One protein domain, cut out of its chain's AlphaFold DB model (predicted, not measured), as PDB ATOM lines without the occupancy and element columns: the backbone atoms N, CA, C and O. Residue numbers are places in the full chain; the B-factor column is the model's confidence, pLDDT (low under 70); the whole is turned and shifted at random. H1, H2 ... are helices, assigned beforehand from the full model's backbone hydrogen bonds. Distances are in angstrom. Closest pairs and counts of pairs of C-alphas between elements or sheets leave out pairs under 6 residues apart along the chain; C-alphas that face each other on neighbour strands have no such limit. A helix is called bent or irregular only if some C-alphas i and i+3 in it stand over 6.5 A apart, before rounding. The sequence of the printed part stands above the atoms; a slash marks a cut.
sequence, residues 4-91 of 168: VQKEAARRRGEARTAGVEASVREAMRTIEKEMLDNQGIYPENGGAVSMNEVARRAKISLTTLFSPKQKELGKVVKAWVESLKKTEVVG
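What this domain is: This is residues 4 to 91 of the 168 residues of an uncharacterized protein of Massilia aromaticivorans (UniProt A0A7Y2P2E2). A long straight helix, H1, and a shorter one, H4, run the same way nearly side by side, and the short helix H2 lies crosswise over both like a bridge, with the four-residue H3 beside it at the H4 end. Residues 4 to 12 of H1 stick out past the rest and make much of the length, while the long link of residues 38 to 50 leads from the far end of H1 back to H2. The printed part has 88 residues with four named helices, in the order H1, H2, H3, H4, and no named strand; its class is all helix. It is only just loose, close to compact, with a radius of gyration of the C-alphas of 14.9 A, and it spans 53 by 20 by 17 A.

Where its parts are: H1 is residues 4 to 37, from C-alpha 4 at (-16.665, 21.282, 14.994) to C-alpha 37 at (-26.957, 45.179, -26.952), 49.4 A. H2 is residues 51 to 57, 9.9 A, and H3 is residues 62 to 65, 5.8 A. H4 is residues 68 to 87, 29.6 A, and ends with C-alpha 87 at (-21.455, 31.512, -33.726). H4 is irregular: C-alphas 69 and 72 are 7.9 A apart.

How they stand to each other: H2 and H4 are the hubs, touching three helices each. H2 touches residues 24 to 28 of H1 about perpendicular, at 84 degrees; the closest C-alphas are those of Ala 27 and Arg 57, 5.5 A apart. H2 also touches residues 77 to 81 of H4 about perpendicular, at 79 degrees, with the C-alphas of Met 51 and Lys 78 closest at 6.5 A. H1, with residues 17 to 21, and H4, with residues 69 to 73, only just touch, with 3 pairs of C-alphas within 8 A; the closest are those of Glu 21 and Leu 73, 7.1 A apart. These two helices run the same way at a shallow tilt of 6 degrees. H3 touches H2, the closest C-alphas being those of Ala 55 and Leu 62, 5.4 A apart. H3 and H4 touch only at the corner by their link, where the C-alphas of Leu 65 and Gly 74 come closest, at 4.6 A. H1 and H3 are apart. In H1 and H2 every O i to N i+4 pair is within hydrogen-bond range, in H4 13 of 16 are, and H3 is too short for such a pair.

The domain as a whole: The C-alphas of Val 4 and Gln 39 are the two farthest apart, at 52.9 A. Without residues 4 to 12, which stand free, the body spans 39 by 19 by 16 A. The printed part has no cut. The link from H1 to H2 is long, with 13 residues, and those from H2 to H3 and from H3 to H4 are tight. The mean pLDDT of the printed part is 85.8, and residues 87 to 91 are under 70.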
ATOM      1  N   VAL A   4     -15.911  20.052  15.287       77.62
ATOM      2  CA  VAL A   4     -16.665  21.282  14.994       77.62
ATOM      3  C   VAL A   4     -15.887  22.229  14.071       77.62
ATOM      4  O   VAL A   4     -16.452  22.804  13.141       77.62
ATOM      5  N   GLN A   5     -14.571  22.364  14.266       76.75
ATOM      6  CA  GLN A   5     -13.719  23.194  13.404       76.75
ATOM      7  C   GLN A   5     -13.582  22.608  11.993       76.75
ATOM      8  O   GLN A   5     -13.539  23.364  11.020       76.75
ATOM      9  N   LYS A   6     -13.552  21.272  11.867       76.44
ATOM     10  CA  LYS A   6     -13.515  20.576  10.569       76.44
ATOM     11  C   LYS A   6     -14.830  20.751   9.801       76.44
ATOM     12  O   LYS A   6     -14.798  21.110   8.625       76.44
ATOM     13  N   GLU A   7     -15.969  20.597  10.475       79.19
ATOM     14  CA  GLU A   7     -17.309  20.793   9.903       79.19
ATOM     15  C   GLU A   7     -17.513  22.243   9.420       79.19
ATOM     16  O   GLU A   7     -17.931  22.494   8.287       79.19
ATOM     17  N   ALA A   8     -17.133  23.222  10.248       76.00
ATOM     18  CA  ALA A   8     -17.231  24.640   9.914       76.00
ATOM     19  C   ALA A   8     -16.274  25.055   8.781       76.00
ATOM     20  O   ALA A   8     -16.578  25.972   8.014       76.00
ATOM     21  N   ALA A   9     -15.102  24.422   8.664       77.94
ATOM     22  CA  ALA A   9     -14.195  24.635   7.538       77.94
ATOM     23  C   ALA A   9     -14.764  24.053   6.233       77.94
ATOM     24  O   ALA A   9     -14.665  24.702   5.189       77.94
ATOM     25  N   ARG A  10     -15.417  22.883   6.297       79.06
ATOM     26  CA  ARG A  10     -16.095  22.262   5.151       79.06
ATOM     27  C   ARG A  10     -17.223  23.145   4.614       79.06
ATOM     28  O   ARG A  10     -17.171  23.526   3.448       79.06
ATOM     29  N   ARG A  11     -18.150  23.582   5.477       80.62
ATOM     30  CA  ARG A  11     -19.274  24.460   5.088       80.62
ATOM     31  C   ARG A  11     -18.811  25.782   4.473       80.62
ATOM     32  O   ARG A  11     -19.353  26.227   3.468       80.62
ATOM     33  N   ARG A  12     -17.763  26.401   5.033       76.69
ATOM     34  CA  ARG A  12     -17.163  27.621   4.455       76.69
ATOM     35  C   ARG A  12     -16.537  27.369   3.081       76.69
ATOM     36  O   ARG A  12     -16.608  28.234   2.212       76.69
ATOM     37  N   GLY A  13     -15.930  26.200   2.884       77.62
ATOM     38  CA  GLY A  13     -15.389  25.782   1.593       77.62
ATOM     39  C   GLY A  13     -16.473  25.578   0.532       77.62
ATOM     40  O   GLY A  13     -16.305  26.033  -0.597       77.62
ATOM     41  N   GLU A  14     -17.586  24.945   0.898       82.62
ATOM     42  CA  GLU A  14     -18.743  24.723   0.020       82.62
ATOM     43  C   GLU A  14     -19.416  26.046  -0.361       82.62
ATOM     44  O   GLU A  14     -19.571  26.330  -1.547       82.62
ATOM     45  N   ALA A  15     -19.688  26.919   0.615       83.25
ATOM     46  CA  ALA A  15     -20.265  28.242   0.367       83.25
ATOM     47  C   ALA A  15     -19.391  29.099  -0.566       83.25
ATOM     48  O   ALA A  15     -19.894  29.743  -1.486       83.25
ATOM     49  N   ARG A  16     -18.063  29.066  -0.387       82.88
ATOM     50  CA  ARG A  16     -17.126  29.759  -1.286       82.88
ATOM     51  C   ARG A  16     -17.159  29.186  -2.703       82.88
ATOM     52  O   ARG A  16     -17.063  29.939  -3.663       82.88
ATOM     53  N   THR A  17     -17.274  27.866  -2.828       85.44
ATOM     54  CA  THR A  17     -17.317  27.178  -4.127       85.44
ATOM     55  C   THR A  17     -18.577  27.572  -4.899       85.44
ATOM     56  O   THR A  17     -18.467  27.958  -6.061       85.44
ATOM     57  N   ALA A  18     -19.732  27.579  -4.227       86.19
ATOM     58  CA  ALA A  18     -21.002  28.020  -4.798       86.19
ATOM     59  C   ALA A  18     -20.991  29.512  -5.180       86.19
ATOM     60  O   ALA A  18     -21.460  29.881  -6.253       86.19
ATOM     61  N   GLY A  19     -20.395  30.371  -4.343       89.38
ATOM     62  CA  GLY A  19     -20.256  31.798  -4.645       89.38
ATOM     63  C   GLY A  19     -19.416  32.066  -5.899       89.38
ATOM     64  O   GLY A  19     -19.788  32.895  -6.722       89.38
ATOM     65  N   VAL A  20     -18.315  31.328  -6.086       89.38
ATOM     66  CA  VAL A  20     -17.492  31.424  -7.305       89.38
ATOM     67  C   VAL A  20     -18.284  31.001  -8.540       89.38
ATOM     68  O   VAL A  20     -18.220  31.682  -9.561       89.38
ATOM     69  N   GLU A  21     -19.047  29.910  -8.454       91.25
ATOM     70  CA  GLU A  21     -19.874  29.452  -9.571       91.25
ATOM     71  C   GLU A  21     -20.939  30.485  -9.959       91.25
ATOM     72  O   GLU A  21     -21.086  30.796 -11.144       91.25
ATOM     73  N   ALA A  22     -21.632  31.063  -8.976       92.31
ATOM     74  CA  ALA A  22     -22.623  32.109  -9.211       92.31
ATOM     75  C   ALA A  22     -22.002  33.331  -9.905       92.31
ATOM     76  O   ALA A  22     -22.519  33.778 -10.928       92.31
ATOM     77  N   SER A  23     -20.856  33.818  -9.416       92.81
ATOM     78  CA  SER A  23     -20.155  34.961 -10.016       92.81
ATOM     79  C   SER A  23     -19.709  34.697 -11.455       92.81
ATOM     80  O   SER A  23     -19.796  35.586 -12.299       92.81
ATOM     81  N   VAL A  24     -19.240  33.482 -11.758       93.56
ATOM     82  CA  VAL A  24     -18.822  33.106 -13.119       93.56
ATOM     83  C   VAL A  24     -20.017  33.040 -14.066       93.56
ATOM     84  O   VAL A  24     -19.946  33.579 -15.167       93.56
ATOM     85  N   ARG A  25     -21.128  32.430 -13.641       94.25
ATOM     86  CA  ARG A  25     -22.350  32.370 -14.455       94.25
ATOM     87  C   ARG A  25     -22.933  33.757 -14.704       94.25
ATOM     88  O   ARG A  25     -23.364  34.042 -15.817       94.25
ATOM     89  N   GLU A  26     -22.906  34.627 -13.701       95.00
ATOM     90  CA  GLU A  26     -23.372  36.003 -13.852       95.00
ATOM     91  C   GLU A  26     -22.477  36.815 -14.794       95.00
ATOM     92  O   GLU A  26     -22.973  37.559 -15.639       95.00
ATOM     93  N   ALA A  27     -21.159  36.608 -14.730       94.69
ATOM     94  CA  ALA A  27     -20.231  37.195 -15.688       94.69
ATOM     95  C   ALA A  27     -20.523  36.745 -17.129       94.69
ATOM     96  O   ALA A  27     -20.525  37.580 -18.029       94.69
ATOM     97  N   MET A  28     -20.814  35.459 -17.352       94.00
ATOM     98  CA  MET A  28     -21.188  34.949 -18.679       94.00
ATOM     99  C   MET A  28     -22.469  35.614 -19.199       94.00
ATOM    100  O   MET A  28     -22.469  36.114 -20.318       94.00
ATOM    101  N   ARG A  29     -23.520  35.709 -18.370       94.38
ATOM    102  CA  ARG A  29     -24.780  36.383 -18.742       94.38
ATOM    103  C   ARG A  29     -24.596  37.862 -19.042       94.38
ATOM    104  O   ARG A  29     -25.195  38.383 -19.976       94.38
ATOM    105  N   THR A  30     -23.775  38.544 -18.247       94.12
ATOM    106  CA  THR A  30     -23.473  39.962 -18.463       94.12
ATOM    107  C   THR A  30     -22.791  40.154 -19.815       94.12
ATOM    108  O   THR A  30     -23.194  41.024 -20.577       94.12
ATOM    109  N   ILE A  31     -21.808  39.306 -20.141       91.44
ATOM    110  CA  ILE A  31     -21.125  39.337 -21.440       91.44
ATOM    111  C   ILE A  31     -22.115  39.073 -22.583       91.44
ATOM    112  O   ILE A  31     -22.097  39.805 -23.565       91.44
ATOM    113  N   GLU A  32     -23.001  38.081 -22.457       90.75
ATOM    114  CA  GLU A  32     -24.025  37.797 -23.478       90.75
ATOM    115  C   GLU A  32     -24.963  38.983 -23.695       90.75
ATOM    116  O   GLU A  32     -25.239  39.342 -24.837       90.75
ATOM    117  N   LYS A  33     -25.416  39.624 -22.613       90.88
ATOM    118  CA  LYS A  33     -26.279  40.803 -22.694       90.88
ATOM    119  C   LYS A  33     -25.574  41.967 -23.389       90.88
ATOM    120  O   LYS A  33     -26.128  42.554 -24.306       90.88
ATOM    121  N   GLU A  34     -24.341  42.266 -22.992       88.56
ATOM    122  CA  GLU A  34     -23.562  43.337 -23.616       88.56
ATOM    123  C   GLU A  34     -23.270  43.057 -25.091       88.56
ATOM    124  O   GLU A  34     -23.245  43.986 -25.894       88.56
ATOM    125  N   MET A  35     -23.051  41.794 -25.463       85.62
ATOM    126  CA  MET A  35     -22.924  41.407 -26.864       85.62
ATOM    127  C   MET A  35     -24.240  41.610 -27.613       85.62
ATOM    128  O   MET A  35     -24.214  42.175 -28.701       85.62
ATOM    129  N   LEU A  36     -25.379  41.208 -27.042       85.25
ATOM    130  CA  LEU A  36     -26.700  41.397 -27.647       85.25
ATOM    131  C   LEU A  36     -27.005  42.884 -27.885       85.25
ATOM    132  O   LEU A  36     -27.384  43.259 -28.994       85.25
ATOM    133  N   ASP A  37     -26.755  43.726 -26.882       84.19
ATOM    134  CA  ASP A  37     -26.957  45.179 -26.952       84.19
ATOM    135  C   ASP A  37     -26.054  45.833 -28.022       84.19
ATOM    136  O   ASP A  37     -26.408  46.853 -28.611       84.19
ATOM    137  N   ASN A  38     -24.906  45.217 -28.326       80.00
ATOM    138  CA  ASN A  38     -23.930  45.676 -29.318       80.00
ATOM    139  C   ASN A  38     -23.944  44.850 -30.620       80.00
ATOM    140  O   ASN A  38     -22.917  44.753 -31.298       80.00
ATOM    141  N   GLN A  39     -25.095  44.268 -30.984       76.38
ATOM    142  CA  GLN A  39     -25.300  43.537 -32.247       76.38
ATOM    143  C   GLN A  39     -24.358  42.327 -32.425       76.38
ATOM    144  O   GLN A  39     -23.780  42.109 -33.487       76.38
ATOM    145  N   GLY A  40     -24.171  41.546 -31.362       76.44
ATOM    146  CA  GLY A  40     -23.320  40.351 -31.340       76.44
ATOM    147  C   GLY A  40     -21.831  40.637 -31.114       76.44
ATOM    148  O   GLY A  40     -21.009  39.719 -31.155       76.44
ATOM    149  N   ILE A  41     -21.447  41.894 -30.857       78.81
ATOM    150  CA  ILE A  41     -20.044  42.299 -30.721       78.81
ATOM    151  C   ILE A  41     -19.733  42.680 -29.281       78.81
ATOM    152  O   ILE A  41     -20.343  43.571 -28.705       78.81
ATOM    153  N   TYR A  42     -18.731  42.029 -28.698       85.69
ATOM    154  CA  TYR A  42     -18.316  42.342 -27.336       85.69
ATOM    155  C   TYR A  42     -17.615  43.718 -27.286       85.69
ATOM    156  O   TYR A  42     -16.679  43.935 -28.061       85.69
ATOM    157  N   PRO A  43     -18.025  44.653 -26.410       81.19
ATOM    158  CA  PRO A  43     -17.451  46.004 -26.380       81.19
ATOM    159  C   PRO A  43     -16.062  46.061 -25.722       81.19
ATOM    160  O   PRO A  43     -15.233  46.903 -26.060       81.19
ATOM    161  N   GLU A  44     -15.776  45.146 -24.799       83.06
ATOM    162  CA  GLU A  44     -14.575  45.177 -23.962       83.06
ATOM    163  C   GLU A  44     -13.436  44.305 -24.521       83.06
ATOM    164  O   GLU A  44     -13.622  43.448 -25.388       83.06
ATOM    165  N   ASN A  45     -12.207  44.506 -24.025       83.50
ATOM    166  CA  ASN A  45     -11.010  43.729 -24.409       83.50
ATOM    167  C   ASN A  45     -10.746  43.666 -25.939       83.50
ATOM    168  O   ASN A  45     -10.213  42.683 -26.477       83.50
ATOM    169  N   GLY A  46     -11.133  44.720 -26.662       72.25
ATOM    170  CA  GLY A  46     -11.048  44.772 -28.124       72.25
ATOM    171  C   GLY A  46     -11.938  43.734 -28.812       72.25
ATOM    172  O   GLY A  46     -11.573  43.220 -29.866       72.25
ATOM    173  N   GLY A  47     -13.047  43.350 -28.181       79.50
ATOM    174  CA  GLY A  47     -14.022  42.411 -28.722       79.50
ATOM    175  C   GLY A  47     -13.644  40.940 -28.642       79.50
ATOM    176  O   GLY A  47     -14.243  40.106 -29.319       79.50
ATOM    177  N   ALA A  48     -12.646  40.591 -27.830       83.62
ATOM    178  CA  ALA A  48     -12.278  39.205 -27.575       83.62
ATOM    179  C   ALA A  48     -12.811  38.720 -26.223       83.62
ATOM    180  O   ALA A  48     -12.360  39.164 -25.165       83.62
ATOM    181  N   VAL A  49     -13.682  37.713 -26.266       88.69
ATOM    182  CA  VAL A  49     -14.089  36.950 -25.083       88.69
ATOM    183  C   VAL A  49     -13.136  35.764 -24.906       88.69
ATOM    184  O   VAL A  49     -12.888  34.987 -25.829       88.69
ATOM    185  N   SER A  50     -12.549  35.637 -23.716       90.69
ATOM    186  CA  SER A  50     -11.627  34.552 -23.352       90.69
ATOM    187  C   SER A  50     -11.891  34.077 -21.924       90.69
ATOM    188  O   SER A  50     -12.542  34.777 -21.153       90.69
ATOM    189  N   MET A  51     -11.338  32.927 -21.525       92.31
ATOM    190  CA  MET A  51     -11.450  32.466 -20.131       92.31
ATOM    191  C   MET A  51     -10.906  33.488 -19.125       92.31
ATOM    192  O   MET A  51     -11.456  33.631 -18.035       92.31
ATOM    193  N   ASN A  52      -9.842  34.210 -19.491       92.69
ATOM    194  CA  ASN A  52      -9.284  35.260 -18.645       92.69
ATOM    195  C   ASN A  52     -10.251  36.440 -18.504       92.69
ATOM    196  O   ASN A  52     -10.374  37.015 -17.431       92.69
ATOM    197  N   GLU A  53     -10.981  36.758 -19.572       92.19
ATOM    198  CA  GLU A  53     -11.981  37.823 -19.546       92.19
ATOM    199  C   GLU A  53     -13.170  37.462 -18.648       92.19
ATOM    200  O   GLU A  53     -13.587  38.270 -17.821       92.19
ATOM    201  N   VAL A  54     -13.650  36.218 -18.718       92.88
ATOM    202  CA  VAL A  54     -14.697  35.720 -17.809       92.88
ATOM    203  C   VAL A  54     -14.219  35.752 -16.355       92.88
ATOM    204  O   VAL A  54     -14.947  36.209 -15.477       92.88
ATOM    205  N   ALA A  55     -12.982  35.321 -16.086       93.12
ATOM    206  CA  ALA A  55     -12.401  35.358 -14.744       93.12
ATOM    207  C   ALA A  55     -12.276  36.795 -14.205       93.12
ATOM    208  O   ALA A  55     -12.662  37.064 -13.065       93.12
ATOM    209  N   ARG A  56     -11.817  37.732 -15.048       93.94
ATOM    210  CA  ARG A  56     -11.731  39.165 -14.731       93.94
ATOM    211  C   ARG A  56     -13.101  39.729 -14.354       93.94
ATOM    212  O   ARG A  56     -13.228  40.376 -13.317       93.94
ATOM    213  N   ARG A  57     -14.129  39.443 -15.159       92.81
ATOM    214  CA  ARG A  57     -15.514  39.879 -14.923       92.81
ATOM    215  C   ARG A  57     -16.113  39.296 -13.650       92.81
ATOM    216  O   ARG A  57     -16.739  40.018 -12.882       92.81
ATOM    217  N   ALA A  58     -15.850  38.022 -13.388       92.94
ATOM    218  CA  ALA A  58     -16.275  37.339 -12.172       92.94
ATOM    219  C   ALA A  58     -15.449  37.722 -10.925       92.94
ATOM    220  O   ALA A  58     -15.728  37.217  -9.839       92.94
ATOM    221  N   LYS A  59     -14.442  38.603 -11.060       93.12
ATOM    222  CA  LYS A  59     -13.522  39.034  -9.990       93.12
ATOM    223  C   LYS A  59     -12.788  37.865  -9.317       93.12
ATOM    224  O   LYS A  59     -12.548  37.878  -8.110       93.12
ATOM    225  N   ILE A  60     -12.414  36.856 -10.103       92.25
ATOM    226  CA  ILE A  60     -11.628  35.705  -9.648       92.25
ATOM    227  C   ILE A  60     -10.303  35.620 -10.402       92.25
ATOM    228  O   ILE A  60     -10.181  36.061 -11.543       92.25
ATOM    229  N   SER A  61      -9.300  34.996  -9.785       91.31
ATOM    230  CA  SER A  61      -8.074  34.654 -10.509       91.31
ATOM    231  C   SER A  61      -8.353  33.545 -11.521       91.31
ATOM    232  O   SER A  61      -9.023  32.563 -11.186       91.31
ATOM    233  N   LEU A  62      -7.775  33.657 -12.718       91.12
ATOM    234  CA  LEU A  62      -7.857  32.650 -13.777       91.12
ATOM    235  C   LEU A  62      -7.452  31.249 -13.284       91.12
ATOM    236  O   LEU A  62      -8.068  30.257 -13.666       91.12
ATOM    237  N   THR A  63      -6.472  31.155 -12.379       91.25
ATOM    238  CA  THR A  63      -6.024  29.875 -11.800       91.25
ATOM    239  C   THR A  63      -7.126  29.150 -11.028       91.25
ATOM    240  O   THR A  63      -7.122  27.921 -10.952       91.25
ATOM    241  N   THR A  64      -8.120  29.881 -10.515       88.94
ATOM    242  CA  THR A  64      -9.273  29.320  -9.795       88.94
ATOM    243  C   THR A  64     -10.081  28.382 -10.684       88.94
ATOM    244  O   THR A  64     -10.491  27.322 -10.214       88.94
ATOM    245  N   LEU A  65     -10.241  28.711 -11.971       88.12
ATOM    246  CA  LEU A  65     -10.971  27.886 -12.943       88.12
ATOM    247  C   LEU A  65     -10.243  26.576 -13.283       88.12
ATOM    248  O   LEU A  65     -10.867  25.622 -13.739       88.12
ATOM    249  N   PHE A  66      -8.933  26.515 -13.039       89.06
ATOM    250  CA  PHE A  66      -8.120  25.312 -13.229       89.06
ATOM    251  C   PHE A  66      -7.947  24.498 -11.942       89.06
ATOM    252  O   PHE A  66      -7.354  23.419 -11.969       89.06
ATOM    253  N   SER A  67      -8.462  24.988 -10.810       88.69
ATOM    254  CA  SER A  67      -8.370  24.271  -9.541       88.69
ATOM    255  C   SER A  67      -9.191  22.971  -9.575       88.69
ATOM    256  O   SER A  67     -10.261  22.942 -10.187       88.69
ATOM    257  N   PRO A  68      -8.769  21.897  -8.877       87.50
ATOM    258  CA  PRO A  68      -9.486  20.617  -8.892       87.50
ATOM    259  C   PRO A  68     -10.963  20.729  -8.492       87.50
ATOM    260  O   PRO A  68     -11.802  20.027  -9.044       87.50
ATOM    261  N   LYS A  69     -11.283  21.650  -7.573       85.44
ATOM    262  CA  LYS A  69     -12.651  21.891  -7.091       85.44
ATOM    263  C   LYS A  69     -13.555  22.568  -8.121       85.44
ATOM    264  O   LYS A  69     -14.762  22.405  -8.044       85.44
ATOM    265  N   GLN A  70     -12.980  23.328  -9.050       87.50
ATOM    266  CA  GLN A  70     -13.711  24.117 -10.048       87.50
ATOM    267  C   GLN A  70     -13.421  23.654 -11.479       87.50
ATOM    268  O   GLN A  70     -13.740  24.346 -12.442       87.50
ATOM    269  N   LYS A  71     -12.817  22.474 -11.636       89.19
ATOM    270  CA  LYS A  71     -12.404  21.941 -12.935       89.19
ATOM    271  C   LYS A  71     -13.585  21.777 -13.891       89.19
ATOM    272  O   LYS A  71     -13.456  22.091 -15.071       89.19
ATOM    273  N   GLU A  72     -14.728  21.316 -13.388       89.62
ATOM    274  CA  GLU A  72     -15.940  21.173 -14.201       89.62
ATOM    275  C   GLU A  72     -16.490  22.536 -14.634       89.62
ATOM    276  O   GLU A  72     -16.779  22.725 -15.814       89.62
ATOM    277  N   LEU A  73     -16.509  23.528 -13.736       90.12
ATOM    278  CA  LEU A  73     -16.865  24.905 -14.084       90.12
ATOM    279  C   LEU A  73     -15.925  25.475 -15.157       90.12
ATOM    280  O   LEU A  73     -16.379  26.056 -16.139       90.12
ATOM    281  N   GLY A  74     -14.617  25.246 -15.028       90.06
ATOM    282  CA  GLY A  74     -13.629  25.647 -16.029       90.06
ATOM    283  C   GLY A  74     -13.880  25.029 -17.409       90.06
ATOM    284  O   GLY A  74     -13.726  25.717 -18.420       90.06
ATOM    285  N   LYS A  75     -14.319  23.763 -17.479       92.94
ATOM    286  CA  LYS A  75     -14.711  23.121 -18.748       92.94
ATOM    287  C   LYS A  75     -15.951  23.769 -19.357       92.94
ATOM    288  O   LYS A  75     -15.958  23.990 -20.564       92.94
ATOM    289  N   VAL A  76     -16.958  24.094 -18.543       93.06
ATOM    290  CA  VAL A  76     -18.178  24.783 -18.997       93.06
ATOM    291  C   VAL A  76     -17.830  26.146 -19.589       93.06
ATOM    292  O   VAL A  76     -18.212  26.436 -20.720       93.06
ATOM    293  N   VAL A  77     -17.026  26.945 -18.878       92.75
ATOM    294  CA  VAL A  77     -16.570  28.254 -19.372       92.75
ATOM    295  C   VAL A  77     -15.783  28.096 -20.670       92.75
ATOM    296  O   VAL A  77     -16.007  28.840 -21.620       92.75
ATOM    297  N   LYS A  78     -14.880  27.111 -20.749       93.56
ATOM    298  CA  LYS A  78     -14.109  26.853 -21.968       93.56
ATOM    299  C   LYS A  78     -15.014  26.490 -23.146       93.56
ATOM    300  O   LYS A  78     -14.837  27.045 -24.223       93.56
ATOM    301  N   ALA A  79     -15.970  25.586 -22.947       92.69
ATOM    302  CA  ALA A  79     -16.909  25.175 -23.986       92.69
ATOM    303  C   ALA A  79     -17.752  26.356 -24.486       92.69
ATOM    304  O   ALA A  79     -17.912  26.518 -25.692       92.69
ATOM    305  N   TRP A  80     -18.208  27.213 -23.573       93.19
ATOM    306  CA  TRP A  80     -18.960  28.422 -23.901       93.19
ATOM    307  C   TRP A  80     -18.126  29.461 -24.667       93.19
ATOM    308  O   TRP A  80     -18.564  29.990 -25.684       93.19
ATOM    309  N   VAL A  81     -16.877  29.710 -24.258       90.38
ATOM    310  CA  VAL A  81     -15.977  30.596 -25.024       90.38
ATOM    311  C   VAL A  81     -15.751  30.048 -26.438       90.38
ATOM    312  O   VAL A  81     -15.716  30.812 -27.401       90.38
ATOM    313  N   GLU A  82     -15.598  28.731 -26.588       89.56
ATOM    314  CA  GLU A  82     -15.434  28.106 -27.904       89.56
ATOM    315  C   GLU A  82     -16.720  28.120 -28.742       89.56
ATOM    316  O   GLU A  82     -16.625  28.237 -29.963       89.56
ATOM    317  N   SER A  83     -17.914  28.046 -28.139       87.69
ATOM    318  CA  SER A  83     -19.165  28.221 -28.886       87.69
ATOM    319  C   SER A  83     -19.303  29.651 -29.399       87.69
ATOM    320  O   SER A  83     -19.583  29.830 -30.581       87.69
ATOM    321  N   LEU A  84     -18.989  30.653 -28.570       84.38
ATOM    322  CA  LEU A  84     -19.026  32.062 -28.973       84.38
ATOM    323  C   LEU A  84     -18.101  32.362 -30.157       84.38
ATOM    324  O   LEU A  84     -18.483  33.083 -31.070       84.38
ATOM    325  N   LYS A  85     -16.904  31.768 -30.199       79.19
ATOM    326  CA  LYS A  85     -15.988  31.928 -31.343       79.19
ATOM    327  C   LYS A  85     -16.530  31.353 -32.657       79.19
ATOM    328  O   LYS A  85     -16.033  31.725 -33.717       79.19
ATOM    329  N   LYS A  86     -17.468  30.400 -32.594       77.19
ATOM    330  CA  LYS A  86     -18.052  29.746 -33.773       77.19
ATOM    331  C   LYS A  86     -19.292  30.470 -34.282       77.19
ATOM    332  O   LYS A  86     -19.463  30.552 -35.493       77.19
ATOM    333  N   THR A  87     -20.153  30.927 -33.378       67.50
ATOM    334  CA  THR A  87     -21.455  31.512 -33.726       67.50
ATOM    335  C   THR A  87     -21.399  33.021 -33.906       67.50
ATOM    336  O   THR A  87     -22.049  33.542 -34.803       67.50
ATOM    337  N   GLU A  88     -20.609  33.715 -33.092       63.56
ATOM    338  CA  GLU A  88     -20.656  35.171 -32.975       63.56
ATOM    339  C   GLU A  88     -19.424  35.840 -33.605       63.56
ATOM    340  O   GLU A  88     -18.357  35.234 -33.774       63.56
ATOM    341  N   VAL A  89     -19.543  37.131 -33.940       63.09
ATOM    342  CA  VAL A  89     -18.430  37.952 -34.453       63.09
ATOM    343  C   VAL A  89     -17.517  38.354 -33.289       63.09
ATOM    344  O   VAL A  89     -17.363  39.520 -32.939       63.09
ATOM    345  N   VAL A  90     -16.895  37.361 -32.656       63.06
ATOM    346  CA  VAL A  90     -16.000  37.549 -31.510       63.06
ATOM    347  C   VAL A  90     -14.555  37.421 -31.965       63.06
ATOM    348  O   VAL A  90     -14.177  36.487 -32.675       63.06
ATOM    349  N   GLY A  91     -13.712  38.354 -31.531       60.59
ATOM    350  CA  GLY A  91     -12.275  38.339 -31.783       60.59
ATOM    351  C   GLY A  91     -11.760  39.631 -32.404       60.59
ATOM    352  O   GLY A  91     -12.333  40.167 -33.349       60.59
TER     353      GLY A  91